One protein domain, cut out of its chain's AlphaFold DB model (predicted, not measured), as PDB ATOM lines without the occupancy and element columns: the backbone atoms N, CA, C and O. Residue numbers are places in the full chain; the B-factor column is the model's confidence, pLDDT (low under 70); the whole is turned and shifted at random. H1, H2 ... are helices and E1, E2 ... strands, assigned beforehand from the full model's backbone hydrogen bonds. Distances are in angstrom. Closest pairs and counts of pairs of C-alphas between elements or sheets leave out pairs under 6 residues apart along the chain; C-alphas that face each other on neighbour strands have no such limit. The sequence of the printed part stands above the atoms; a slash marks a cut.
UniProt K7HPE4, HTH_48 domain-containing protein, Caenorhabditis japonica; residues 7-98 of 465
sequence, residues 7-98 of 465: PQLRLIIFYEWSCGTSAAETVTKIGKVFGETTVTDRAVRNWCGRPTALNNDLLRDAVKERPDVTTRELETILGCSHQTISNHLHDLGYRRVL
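What this domain is: This is residues 7 to 98 of the 465 residues of the protein "HTH_48 domain-containing protein" of Caenorhabditis japonica (UniProt K7HPE4). Two small lobes of three helices each, H1 to H3 and H4 to H6, stand one after the other along a long axis, joined by a thin stretch of chain, residues 48 to 55. In each lobe the helices cross rather than lie side by side, and a strand, E1, ends the printed part at the far end of the second lobe. The printed part has 92 residues, with six named helices and then one named strand along the chain, H1 H2 H3 H4 H5 H6 E1, and its class is mostly helix. It is loose, with a radius of gyration of the C-alphas of 17.6 A, and it spans 57 by 22 by 18 A, a rod in outline.

How they stand to each other: Start at H1, residues 7 to 18, and go on to H2, residues 23 to 34. H1 with residues 13 to 17 alone touches residues 23 to 26 of H2, at a steep tilt of 48 degrees, opposite ways; the closest C-alphas are those of Glu 16 and Thr 26, 6.4 A apart. Next look at H3, residues 41 to 47, which touches residues 23 to 27 of H2, about perpendicular at 74 degrees, closest at the C-alphas of Ala 23 and Val 44, 5.8 A. H3 only just touches residues 10 to 13 of H1, with 3 pairs of C-alphas within 8 A, closest at Ile 13 and Val 44, 6.9 A. Across the link you come to H4, residues 56 to 65, which is apart from H1, H2 and H3. H5, residues 71 to 78, only just touches H4, with 3 pairs of C-alphas within 8 A, closest at Leu 59 and Leu 78, 7.7 A, at a steep tilt of 64 degrees, opposite ways. H6, residues 82 to 91, touches H5, about perpendicular at 86 degrees, closest at the C-alphas of Thr 71 and His 82, 4.8 A. H4 and H6 are close but not clearly touching, the C-alphas of Asn 56 and His 88 being 7.5 A apart. E1, residues 94 to 98, pairs with no named strand; it is apart from H4 and H5. In H1, H2, H3, H4, H5 and H6 every O i to N i+4 pair is within hydrogen-bond range.

Where its parts are: Find C-alpha 7 at (181.707, 111.331, 205.681); from there H1 runs 16.4 A to C-alpha 18, and H2 then runs 16.0 A. Find C-alpha 56 at (161.510, 97.535, 187.322), where H4 begins; H4 and H6 are 14.2 A long each, H3 and H5 9.8 A each. E1 runs 13.1 A to C-alpha 98 at (142.413, 105.441, 177.258).

The domain as a whole: The two C-alphas farthest apart are those of Gly 35 and Leu 98, 57.3 A. The printed part has no cut, and no link is long. The mean pLDDT of the printed part is 74.3; look for values under 70 at residues 18, 20, 47 to 54, 79, 83 and 97 to 98.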
ATOM      1  N   PRO A   7     181.548 111.450 207.133       76.94
ATOM      2  CA  PRO A   7     181.707 111.331 205.681       76.94
ATOM      3  C   PRO A   7     182.403 110.038 205.234       76.94
ATOM      4  O   PRO A   7     181.991 109.443 204.242       76.94
ATOM      5  N   GLN A   8     183.406 109.567 205.978       79.88
ATOM      6  CA  GLN A   8     184.116 108.320 205.668       79.88
ATOM      7  C   GLN A   8     183.216 107.099 205.880       79.88
ATOM      8  O   GLN A   8     183.166 106.222 205.022       79.88
ATOM      9  N   LEU A   9     182.423 107.082 206.960       81.44
ATOM     10  CA  LEU A   9     181.419 106.034 207.184       81.44
ATOM     11  C   LEU A   9     180.377 105.989 206.062       81.44
ATOM     12  O   LEU A   9     180.011 104.910 205.609       81.44
ATOM     13  N   ARG A  10     179.935 107.150 205.566       79.25
ATOM     14  CA  ARG A  10     178.996 107.225 204.435       79.25
ATOM     15  C   ARG A  10     179.587 106.642 203.154       79.25
ATOM     16  O   ARG A  10     178.878 105.945 202.439       79.25
ATOM     17  N   LEU A  11     180.867 106.899 202.884       78.69
ATOM     18  CA  LEU A  11     181.552 106.366 201.705       78.69
ATOM     19  C   LEU A  11     181.676 104.836 201.768       78.69
ATOM     20  O   LEU A  11     181.428 104.159 200.775       78.69
ATOM     21  N   ILE A  12     181.996 104.291 202.946       83.06
ATOM     22  CA  ILE A  12     182.089 102.841 203.176       83.06
ATOM     23  C   ILE A  12     180.713 102.177 203.031       83.06
ATOM     24  O   ILE A  12     180.591 101.161 202.353       83.06
ATOM     25  N   ILE A  13     179.662 102.775 203.606       81.25
ATOM     26  CA  ILE A  13     178.281 102.284 203.461       81.25
ATOM     27  C   ILE A  13     177.854 102.288 201.984       81.25
ATOM     28  O   ILE A  13     177.264 101.320 201.513       81.25
ATOM     29  N   PHE A  14     178.184 103.347 201.240       76.25
ATOM     30  CA  PHE A  14     177.884 103.448 199.811       76.25
ATOM     31  C   PHE A  14     178.632 102.401 198.971       76.25
ATOM     32  O   PHE A  14     178.054 101.829 198.046       76.25
ATOM     33  N   TYR A  15     179.895 102.126 199.301       80.19
ATOM     34  CA  TYR A  15     180.692 101.079 198.661       80.19
ATOM     35  C   TYR A  15     180.087  99.687 198.892       80.19
ATOM     36  O   TYR A  15     179.802  98.981 197.930       80.19
ATOM     37  N   GLU A  16     179.802  99.319 200.145       80.75
ATOM     38  CA  GLU A  16     179.209  98.017 200.488       80.75
ATOM     39  C   GLU A  16     177.824  97.824 199.849       80.75
ATOM     40  O   GLU A  16     177.499  96.729 199.378       80.75
ATOM     41  N   TRP A  17     177.022  98.889 199.777       72.69
ATOM     42  CA  TRP A  17     175.736  98.875 199.078       72.69
ATOM     43  C   TRP A  17     175.907  98.671 197.568       72.69
ATOM     44  O   TRP A  17     175.199  97.866 196.969       72.69
ATOM     45  N   SER A  18     176.896  99.336 196.962       69.94
ATOM     46  CA  SER A  18     177.231  99.178 195.540       69.94
ATOM     47  C   SER A  18     177.759  97.773 195.214       69.94
ATOM     48  O   SER A  18     177.603  97.302 194.091       69.94
ATOM     49  N   CYS A  19     178.329  97.071 196.198       70.94
ATOM     50  CA  CYS A  19     178.697  95.654 196.115       70.94
ATOM     51  C   CYS A  19     177.513  94.685 196.332       70.94
ATOM     52  O   CYS A  19     177.724  93.474 196.352       70.94
ATOM     53  N   GLY A  20     176.283  95.186 196.500       69.00
ATOM     54  CA  GLY A  20     175.066  94.375 196.617       69.00
ATOM     55  C   GLY A  20     174.824  93.759 197.997       69.00
ATOM     56  O   GLY A  20     174.031  92.827 198.122       69.00
ATOM     57  N   THR A  21     175.498  94.247 199.041       74.94
ATOM     58  CA  THR A  21     175.357  93.691 200.396       74.94
ATOM     59  C   THR A  21     174.132  94.258 201.115       74.94
ATOM     60  O   THR A  21     173.755  95.420 200.940       74.94
ATOM     61  N   SER A  22     173.470  93.424 201.923       74.69
ATOM     62  CA  SER A  22     172.278  93.849 202.667       74.69
ATOM     63  C   SER A  22     172.644  94.757 203.846       74.69
ATOM     64  O   SER A  22     173.702  94.600 204.449       74.69
ATOM     65  N   ALA A  23     171.742  95.659 204.252       74.25
ATOM     66  CA  ALA A  23     172.011  96.608 205.341       74.25
ATOM     67  C   ALA A  23     172.436  95.934 206.663       74.25
ATOM     68  O   ALA A  23     173.328  96.435 207.343       74.25
ATOM     69  N   ALA A  24     171.849  94.782 207.008       76.69
ATOM     70  CA  ALA A  24     172.216  94.025 208.209       76.69
ATOM     71  C   ALA A  24     173.633  93.424 208.107       76.69
ATOM     72  O   ALA A  24     174.393  93.395 209.079       76.69
ATOM     73  N   GLU A  25     174.015  92.985 206.910       79.06
ATOM     74  CA  GLU A  25     175.347  92.457 206.634       79.06
ATOM     75  C   GLU A  25     176.398  93.575 206.619       79.06
ATOM     76  O   GLU A  25     177.462  93.424 207.219       79.06
ATOM     77  N   THR A  26     176.075  94.733 206.035       81.69
ATOM     78  CA  THR A  26     176.915  95.938 206.060       81.69
ATOM     79  C   THR A  26     177.192  96.395 207.496       81.69
ATOM     80  O   THR A  26     178.338  96.685 207.836       81.69
ATOM     81  N   VAL A  27     176.183  96.393 208.378       84.50
ATOM     82  CA  VAL A  27     176.355  96.698 209.815       84.50
ATOM     83  C   VAL A  27     177.300  95.704 210.476       84.50
ATOM     84  O   VAL A  27     178.193  96.107 211.216       84.50
ATOM     85  N   THR A  28     177.145  94.414 210.174       84.94
ATOM     86  CA  THR A  28     177.993  93.353 210.734       84.94
ATOM     87  C   THR A  28     179.446  93.491 210.270       84.94
ATOM     88  O   THR A  28     180.370  93.346 211.071       84.94
ATOM     89  N   LYS A  29     179.675  93.812 208.990       85.69
ATOM     90  CA  LYS A  29     181.017  94.024 208.425       85.69
ATOM     91  C   LYS A  29     181.694  95.263 209.005       85.69
ATOM     92  O   LYS A  29     182.840  95.176 209.440       85.69
ATOM     93  N   ILE A  30     180.978  96.387 209.084       84.94
ATOM     94  CA  ILE A  30     181.496  97.618 209.698       84.94
ATOM     95  C   ILE A  30     181.756  97.389 211.194       84.94
ATOM     96  O   ILE A  30     182.806  97.784 211.695       84.94
ATOM     97  N   GLY A  31     180.858  96.684 211.887       84.44
ATOM     98  CA  GLY A  31     180.988  96.340 213.302       84.44
ATOM     99  C   GLY A  31     182.204  95.464 213.610       84.44
ATOM    100  O   GLY A  31     182.907  95.713 214.586       84.44
ATOM    101  N   LYS A  32     182.518  94.498 212.739       85.19
ATOM    102  CA  LYS A  32     183.719  93.654 212.867       85.19
ATOM    103  C   LYS A  32     185.029  94.429 212.724       85.19
ATOM    104  O   LYS A  32     186.005  94.074 213.373       85.19
ATOM    105  N   VAL A  33     185.068  95.439 211.856       82.75
ATOM    106  CA  VAL A  33     186.311  96.163 211.529       82.75
ATOM    107  C   VAL A  33     186.514  97.383 212.430       82.75
ATOM    108  O   VAL A  33     187.643  97.681 212.813       82.75
ATOM    109  N   PHE A  34     185.432  98.080 212.787       82.19
ATOM    110  CA  PHE A  34     185.486  99.372 213.478       82.19
ATOM    111  C   PHE A  34     184.823  99.366 214.868       82.19
ATOM    112  O   PHE A  34     184.978 100.332 215.609       82.19
ATOM    113  N   GLY A  35     184.157  98.270 215.255       81.69
ATOM    114  CA  GLY A  35     183.506  98.076 216.557       81.69
ATOM    115  C   GLY A  35     181.980  97.997 216.449       81.69
ATOM    116  O   GLY A  35     181.368  98.737 215.677       81.69
ATOM    117  N   GLU A  36     181.346  97.119 217.235       76.06
ATOM    118  CA  GLU A  36     179.914  96.771 217.123       76.06
ATOM    119  C   GLU A  36     178.946  97.959 217.270       76.06
ATOM    120  O   GLU A  36     177.826  97.912 216.769       76.06
ATOM    121  N   THR A  37     179.373  99.051 217.907       77.50
ATOM    122  CA  THR A  37     178.557 100.255 218.130       77.50
ATOM    123  C   THR A  37     178.755 101.352 217.078       77.50
ATOM    124  O   THR A  37     178.122 102.404 217.170       77.50
ATOM    125  N   THR A  38     179.602 101.131 216.064       78.94
ATOM    126  CA  THR A  38     180.008 102.167 215.090       78.94
ATOM    127  C   THR A  38     178.846 102.667 214.229       78.94
ATOM    128  O   THR A  38     178.734 103.861 213.951       78.94
ATOM    129  N   VAL A  39     177.964 101.764 213.792       78.12
ATOM    130  CA  VAL A  39     176.782 102.088 212.982       78.12
ATOM    131  C   VAL A  39     175.608 101.221 213.410       78.12
ATOM    132  O   VAL A  39     175.764 100.038 213.687       78.12
ATOM    133  N   THR A  40     174.411 101.803 213.441       80.00
ATOM    134  CA  THR A  40     173.183 101.042 213.687       80.00
ATOM    135  C   THR A  40     172.554 100.613 212.370       80.00
ATOM    136  O   THR A  40     172.631 101.326 211.367       80.00
ATOM    137  N   ASP A  41     171.854  99.483 212.384       76.44
ATOM    138  CA  ASP A  41     171.074  99.008 211.238       76.44
ATOM    139  C   ASP A  41     170.066 100.053 210.739       76.44
ATOM    140  O   ASP A  41     169.964 100.300 209.537       76.44
ATOM    141  N   ARG A  42     169.433 100.792 211.656       73.44
ATOM    142  CA  ARG A  42     168.564 101.921 211.304       73.44
ATOM    143  C   ARG A  42     169.309 103.031 210.559       73.44
ATOM    144  O   ARG A  42     168.758 103.596 209.618       73.44
ATOM    145  N   ALA A  43     170.537 103.359 210.964       74.81
ATOM    146  CA  ALA A  43     171.347 104.344 210.259       74.81
ATOM    147  C   ALA A  43     171.705 103.840 208.855       74.81
ATOM    148  O   ALA A  43     171.436 104.542 207.890       74.81
ATOM    149  N   VAL A  44     172.205 102.612 208.710       73.56
ATOM    150  CA  VAL A  44     172.560 102.054 207.393       73.56
ATOM    151  C   VAL A  44     171.341 101.997 206.461       73.56
ATOM    152  O   VAL A  44     171.423 102.468 205.333       73.56
ATOM    153  N   ARG A  45     170.171 101.557 206.941       72.00
ATOM    154  CA  ARG A  45     168.922 101.547 206.151       72.00
ATOM    155  C   ARG A  45     168.442 102.936 205.734       72.00
ATOM    156  O   ARG A  45     167.931 103.098 204.632       72.00
ATOM    157  N   ASN A  46     168.599 103.941 206.595       72.25
ATOM    158  CA  ASN A  46     168.257 105.323 206.249       72.25
ATOM    159  C   ASN A  46     169.202 105.902 205.183       72.25
ATOM    160  O   ASN A  46     168.799 106.782 204.428       72.25
ATOM    161  N   TRP A  47     170.447 105.424 205.137       66.62
ATOM    162  CA  TRP A  47     171.484 105.877 204.210       66.62
ATOM    163  C   TRP A  47     171.446 105.159 202.858       66.62
ATOM    164  O   TRP A  47     171.628 105.805 201.832       66.62
ATOM    165  N   CYS A  48     171.152 103.860 202.842       59.81
ATOM    166  CA  CYS A  48     171.083 103.043 201.625       59.81
ATOM    167  C   CYS A  48     169.786 103.228 200.814       59.81
ATOM    168  O   CYS A  48     169.558 102.499 199.851       59.81
ATOM    169  N   GLY A  49     168.927 104.183 201.199       48.06
ATOM    170  CA  GLY A  49     167.569 104.300 200.673       48.06
ATOM    171  C   GLY A  49     166.692 103.121 201.110       48.06
ATOM    172  O   GLY A  49     167.169 102.024 201.403       48.06
ATOM    173  N   ARG A  50     165.371 103.323 201.179       46.12
ATOM    174  CA  ARG A  50     164.455 102.176 201.285       46.12
ATOM    175  C   ARG A  50     164.727 101.255 200.091       46.12
ATOM    176  O   ARG A  50     164.748 101.778 198.978       46.12
ATOM    177  N   PRO A  51     164.870  99.931 200.275       42.62
ATOM    178  CA  PRO A  51     164.841  99.013 199.150       42.62
ATOM    179  C   PRO A  51     163.523  99.248 198.414       42.62
ATOM    180  O   PRO A  51     162.446  99.008 198.965       42.62
ATOM    181  N   THR A  52     163.582  99.782 197.200       50.31
ATOM    182  CA  THR A  52     162.463  99.736 196.269       50.31
ATOM    183  C   THR A  52     162.317  98.271 195.893       50.31
ATOM    184  O   THR A  52     162.944  97.785 194.964       50.31
ATOM    185  N   ALA A  53     161.529  97.540 196.684       55.53
ATOM    186  CA  ALA A  53     161.265  96.109 196.524       55.53
ATOM    187  C   ALA A  53     160.612  95.749 195.172       55.53
ATOM    188  O   ALA A  53     160.371  94.580 194.888       55.53
ATOM    189  N   LEU A  54     160.339  96.748 194.332       60.56
ATOM    190  CA  LEU A  54     159.760  96.598 193.014       60.56
ATOM    191  C   LEU A  54     160.868  96.504 191.960       60.56
ATOM    192  O   LEU A  54     161.519  97.496 191.629       60.56
ATOM    193  N   ASN A  55     161.060  95.306 191.415       73.31
ATOM    194  CA  ASN A  55     161.932  95.106 190.265       73.31
ATOM    195  C   ASN A  55     161.302  95.765 189.023       73.31
ATOM    196  O   ASN A  55     160.234  95.358 188.559       73.31
ATOM    197  N   ASN A  56     161.975  96.783 188.485       73.81
ATOM    198  CA  ASN A  56     161.510  97.535 187.322       73.81
ATOM    199  C   ASN A  56     161.417  96.678 186.051       73.81
ATOM    200  O   ASN A  56     160.580  96.974 185.201       73.81
ATOM    201  N   ASP A  57     162.232  95.632 185.917       72.19
ATOM    202  CA  ASP A  57     162.195  94.738 184.756       72.19
ATOM    203  C   ASP A  57     160.954  93.846 184.809       72.19
ATOM    204  O   ASP A  57     160.203  93.789 183.839       72.19
ATOM    205  N   LEU A  58     160.636  93.292 185.986       74.56
ATOM    206  CA  LEU A  58     159.384  92.552 186.203       74.56
ATOM    207  C   LEU A  58     158.152  93.433 185.965       74.56
ATOM    208  O   LEU A  58     157.169  92.987 185.377       74.56
ATOM    209  N   LEU A  59     158.207  94.699 186.383       74.81
ATOM    210  CA  LEU A  59     157.138  95.662 186.132       74.81
ATOM    211  C   LEU A  59     156.985  95.978 184.634       74.81
ATOM    212  O   LEU A  59     155.862  96.074 184.140       74.81
ATOM    213  N   ARG A  60     158.096  96.134 183.900       78.25
ATOM    214  CA  ARG A  60     158.076  96.342 182.443       78.25
ATOM    215  C   ARG A  60     157.507  95.131 181.722       78.25
ATOM    216  O   ARG A  60     156.718  95.319 180.802       78.25
ATOM    217  N   ASP A  61     157.892  93.929 182.122       76.88
ATOM    218  CA  ASP A  61     157.445  92.702 181.469       76.88
ATOM    219  C   ASP A  61     155.961  92.437 181.737       76.88
ATOM    220  O   ASP A  61     155.220  92.185 180.787       76.88
ATOM    221  N   ALA A  62     155.483  92.665 182.966       76.31
ATOM    222  CA  ALA A  62     154.058  92.587 183.293       76.31
ATOM    223  C   ALA A  62     153.207  93.574 182.468       76.31
ATOM    224  O   ALA A  62     152.137  93.220 181.974       76.31
ATOM    225  N   VAL A  63     153.692  94.809 182.275       79.56
ATOM    226  CA  VAL A  63     153.005  95.815 181.444       79.56
ATOM    227  C   VAL A  63     153.103  95.503 179.948       79.56
ATOM    228  O   VAL A  63     152.167  95.795 179.209       79.56
ATOM    229  N   LYS A  64     154.206  94.917 179.471       77.69
ATOM    230  CA  LYS A  64     154.330  94.490 178.066       77.69
ATOM    231  C   LYS A  64     153.388  93.336 177.740       77.69
ATOM    232  O   LYS A  64     152.810  93.330 176.659       77.69
ATOM    233  N   GLU A  65     153.257  92.372 178.648       73.25
ATOM    234  CA  GLU A  65     152.382  91.212 178.475       73.25
ATOM    235  C   GLU A  65     150.905  91.618 178.519       73.25
ATOM    236  O   GLU A  65     150.120  91.219 177.658       73.25
ATOM    237  N   ARG A  66     150.531  92.468 179.486       74.88
ATOM    238  CA  ARG A  66     149.174  93.006 179.634       74.88
ATOM    239  C   ARG A  66     149.196  94.527 179.819       74.88
ATOM    240  O   ARG A  66     149.213  95.013 180.951       74.88
ATOM    241  N   PRO A  67     149.133  95.307 178.725       79.44
ATOM    242  CA  PRO A  67     149.161  96.770 178.800       79.44
ATOM    243  C   PRO A  67     147.991  97.390 179.572       79.44
ATOM    244  O   PRO A  67     148.107  98.505 180.068       79.44
ATOM    245  N   ASP A  68     146.862  96.695 179.684       72.25
ATOM    246  CA  ASP A  68     145.632  97.110 180.371       72.25
ATOM    247  C   ASP A  68     145.625  96.831 181.884       72.25
ATOM    248  O   ASP A  68     144.658  97.171 182.569       72.25
ATOM    249  N   VAL A  69     146.691  96.225 182.416       77.62
ATOM    250  CA  VAL A  69     146.772  95.825 183.822       77.62
ATOM    251  C   VAL A  69     146.648  97.026 184.772       77.62
ATOM    252  O   VAL A  69     147.297  98.072 184.630       77.62
ATOM    253  N   THR A  70     145.794  96.889 185.783       78.81
ATOM    254  CA  THR A  70     145.617  97.915 186.809       78.81
ATOM    255  C   THR A  70     146.751  97.875 187.833       78.81
ATOM    256  O   THR A  70     147.357  96.841 188.098       78.81
ATOM    257  N   THR A  71     147.015  99.004 188.493       79.56
ATOM    258  CA  THR A  71     148.023  99.062 189.567       79.56
ATOM    259  C   THR A  71     147.667  98.192 190.772       79.56
ATOM    260  O   THR A  71     148.567  97.811 191.508       79.56
ATOM    261  N   ARG A  72     146.380  97.859 190.963       79.06
ATOM    262  CA  ARG A  72     145.911  96.932 192.006       79.06
ATOM    263  C   ARG A  72     146.137  95.467 191.628       79.06
ATOM    264  O   ARG A  72     146.531  94.685 192.480       79.06
ATOM    265  N   GLU A  73     145.945  95.092 190.364       76.69
ATOM    266  CA  GLU A  73     146.338  93.755 189.891       76.69
ATOM    267  C   GLU A  73     147.860  93.577 189.961       76.69
ATOM    268  O   GLU A  73     148.341  92.552 190.437       76.69
ATOM    269  N   LEU A  74     148.623  94.605 189.571       77.88
ATOM    270  CA  LEU A  74     150.079  94.609 189.726       77.88
ATOM    271  C   LEU A  74     150.514  94.550 191.196       77.88
ATOM    272  O   LEU A  74     151.563  93.988 191.479       77.88
ATOM    273  N   GLU A  75     149.732  95.096 192.131       79.19
ATOM    274  CA  GLU A  75     149.999  94.974 193.571       79.19
ATOM    275  C   GLU A  75     149.919  93.515 194.027       79.19
ATOM    276  O   GLU A  75     150.817  93.052 194.728       79.19
ATOM    277  N   THR A  76     148.926  92.760 193.551       78.56
ATOM    278  CA  THR A  76     148.826  91.315 193.809       78.56
ATOM    279  C   THR A  76     149.989  90.537 193.188       78.56
ATOM    280  O   THR A  76     150.504  89.610 193.806       78.56
ATOM    281  N   ILE A  77     150.420  90.911 191.978       74.19
ATOM    282  CA  ILE A  77     151.490  90.213 191.241       74.19
ATOM    283  C   ILE A  77     152.876  90.519 191.828       74.19
ATOM    284  O   ILE A  77     153.715  89.630 191.942       74.19
ATOM    285  N   LEU A  78     153.129  91.780 192.185       72.25
ATOM    286  CA  LEU A  78     154.459  92.292 192.540       72.25
ATOM    287  C   LEU A  78     154.625  92.542 194.047       72.25
ATOM    288  O   LEU A  78     155.696  92.965 194.482       72.25
ATOM    289  N   GLY A  79     153.580  92.318 194.850       66.31
ATOM    290  CA  GLY A  79     153.609  92.433 196.313       66.31
ATOM    291  C   GLY A  79     153.911  93.842 196.836       66.31
ATOM    292  O   GLY A  79     154.334  94.002 197.980       66.31
ATOM    293  N   CYS A  80     153.739  94.868 196.000       70.00
ATOM    294  CA  CYS A  80     154.051  96.263 196.307       70.00
ATOM    295  C   CYS A  80     152.784  97.112 196.230       70.00
ATOM    296  O   CYS A  80     151.950  96.886 195.363       70.00
ATOM    297  N   SER A  81     152.658  98.136 197.078       73.38
ATOM    298  CA  SER A  81     151.449  98.969 197.078       73.38
ATOM    299  C   SER A  81     151.182  99.607 195.709       73.38
ATOM    300  O   SER A  81     152.115 100.089 195.053       73.38
ATOM    301  N   HIS A  82     149.909  99.695 195.301       73.38
ATOM    302  CA  HIS A  82     149.528 100.284 194.009       73.38
ATOM    303  C   HIS A  82     150.103 101.697 193.787       73.38
ATOM    304  O   HIS A  82     150.384 102.080 192.651       73.38
ATOM    305  N   GLN A  83     150.296 102.478 194.858       69.75
ATOM    306  CA  GLN A  83     150.888 103.816 194.788       69.75
ATOM    307  C   GLN A  83     152.375 103.759 194.416       69.75
ATOM    308  O   GLN A  83     152.835 104.559 193.603       69.75
ATOM    309  N   THR A  84     153.117 102.798 194.972       71.50
ATOM    310  CA  THR A  84     154.530 102.571 194.633       71.50
ATOM    311  C   THR A  84     154.656 102.169 193.169       71.50
ATOM    312  O   THR A  84     155.442 102.756 192.431       71.50
ATOM    313  N   ILE A  85     153.806 101.244 192.719       73.81
ATOM    314  CA  ILE A  85     153.749 100.801 191.322       73.81
ATOM    315  C   ILE A  85     153.420 101.970 190.389       73.81
ATOM    316  O   ILE A  85     154.093 102.164 189.380       73.81
ATOM    317  N   SER A  86     152.430 102.795 190.741       77.81
ATOM    318  CA  SER A  86     152.058 103.972 189.951       77.81
ATOM    319  C   SER A  86     153.210 104.969 189.814       77.81
ATOM    320  O   SER A  86     153.420 105.514 188.730       77.81
ATOM    321  N   ASN A  87     153.952 105.218 190.897       75.31
ATOM    322  CA  ASN A  87     155.096 106.128 190.880       75.31
ATOM    323  C   ASN A  87     156.216 105.571 189.988       75.31
ATOM    324  O   ASN A  87     156.681 106.267 189.090       75.31
ATOM    325  N   HIS A  88     156.558 104.289 190.146       73.75
ATOM    326  CA  HIS A  88     157.570 103.627 189.319       73.75
ATOM    327  C   HIS A  88     157.206 103.610 187.834       73.75
ATOM    328  O   HIS A  88     158.059 103.871 186.994       73.75
ATOM    329  N   LEU A  89     155.944 103.358 187.479       75.31
ATOM    330  CA  LEU A  89     155.505 103.431 186.083       75.31
ATOM    331  C   LEU A  89     155.715 104.831 185.504       75.31
ATOM    332  O   LEU A  89     156.184 104.962 184.375       75.31
ATOM    333  N   HIS A  90     155.437 105.881 186.277       75.00
ATOM    334  CA  HIS A  90     155.719 107.247 185.848       75.00
ATOM    335  C   HIS A  90     157.213 107.534 185.690       75.00
ATOM    336  O   HIS A  90     157.580 108.154 184.686       75.00
ATOM    337  N   ASP A  91     158.046 107.061 186.617       73.12
ATOM    338  CA  ASP A  91     159.505 107.218 186.585       73.12
ATOM    339  C   ASP A  91     160.137 106.458 185.410       73.12
ATOM    340  O   ASP A  91     161.046 106.956 184.750       73.12
ATOM    341  N   LEU A  92     159.595 105.284 185.069       74.94
ATOM    342  CA  LEU A  92     159.997 104.483 183.908       74.94
ATOM    343  C   LEU A  92     159.503 105.058 182.573       74.94
ATOM    344  O   LEU A  92     159.774 104.478 181.518       74.94
ATOM    345  N   GLY A  93     158.797 106.188 182.616       74.44
ATOM    346  CA  GLY A  93     158.322 106.895 181.441       74.44
ATOM    347  C   GLY A  93     157.001 106.372 180.894       74.44
ATOM    348  O   GLY A  93     156.677 106.704 179.764       74.44
ATOM    349  N   TYR A  94     156.217 105.607 181.654       73.44
ATOM    350  CA  TYR A  94     154.870 105.202 181.256       73.44
ATOM    351  C   TYR A  94     153.815 106.231 181.685       73.44
ATOM    352  O   TYR A  94     153.955 106.997 182.650       73.44
ATOM    353  N   ARG A  95     152.715 106.248 180.939       72.31
ATOM    354  CA  ARG A  95     151.487 106.964 181.273       72.31
ATOM    355  C   ARG A  95     150.287 106.072 180.989       72.31
ATOM    356  O   ARG A  95     150.303 105.293 180.042       72.31
ATOM    357  N   ARG A  96     149.239 106.225 181.791       75.06
ATOM    358  CA  ARG A  96     147.973 105.530 181.583       75.06
ATOM    359  C   ARG A  96     147.082 106.375 180.679       75.06
ATOM    360  O   ARG A  96     146.791 107.523 181.013       75.06
ATOM    361  N   VAL A  97     146.686 105.829 179.536       66.94
ATOM    362  CA  VAL A  97     145.794 106.485 178.572       66.94
ATOM    363  C   VAL A  97     144.637 105.570 178.223       66.94
ATOM    364  O   VAL A  97     144.764 104.350 178.252       66.94
ATOM    365  N   LEU A  98     143.505 106.166 177.879       60.41
ATOM    366  CA  LEU A  98     142.413 105.441 177.258       60.41
ATOM    367  C   LEU A  98     142.745 105.170 175.785       60.41
ATOM    368  O   LEU A  98     143.317 106.036 175.118       60.41
TER     369      LEU A  98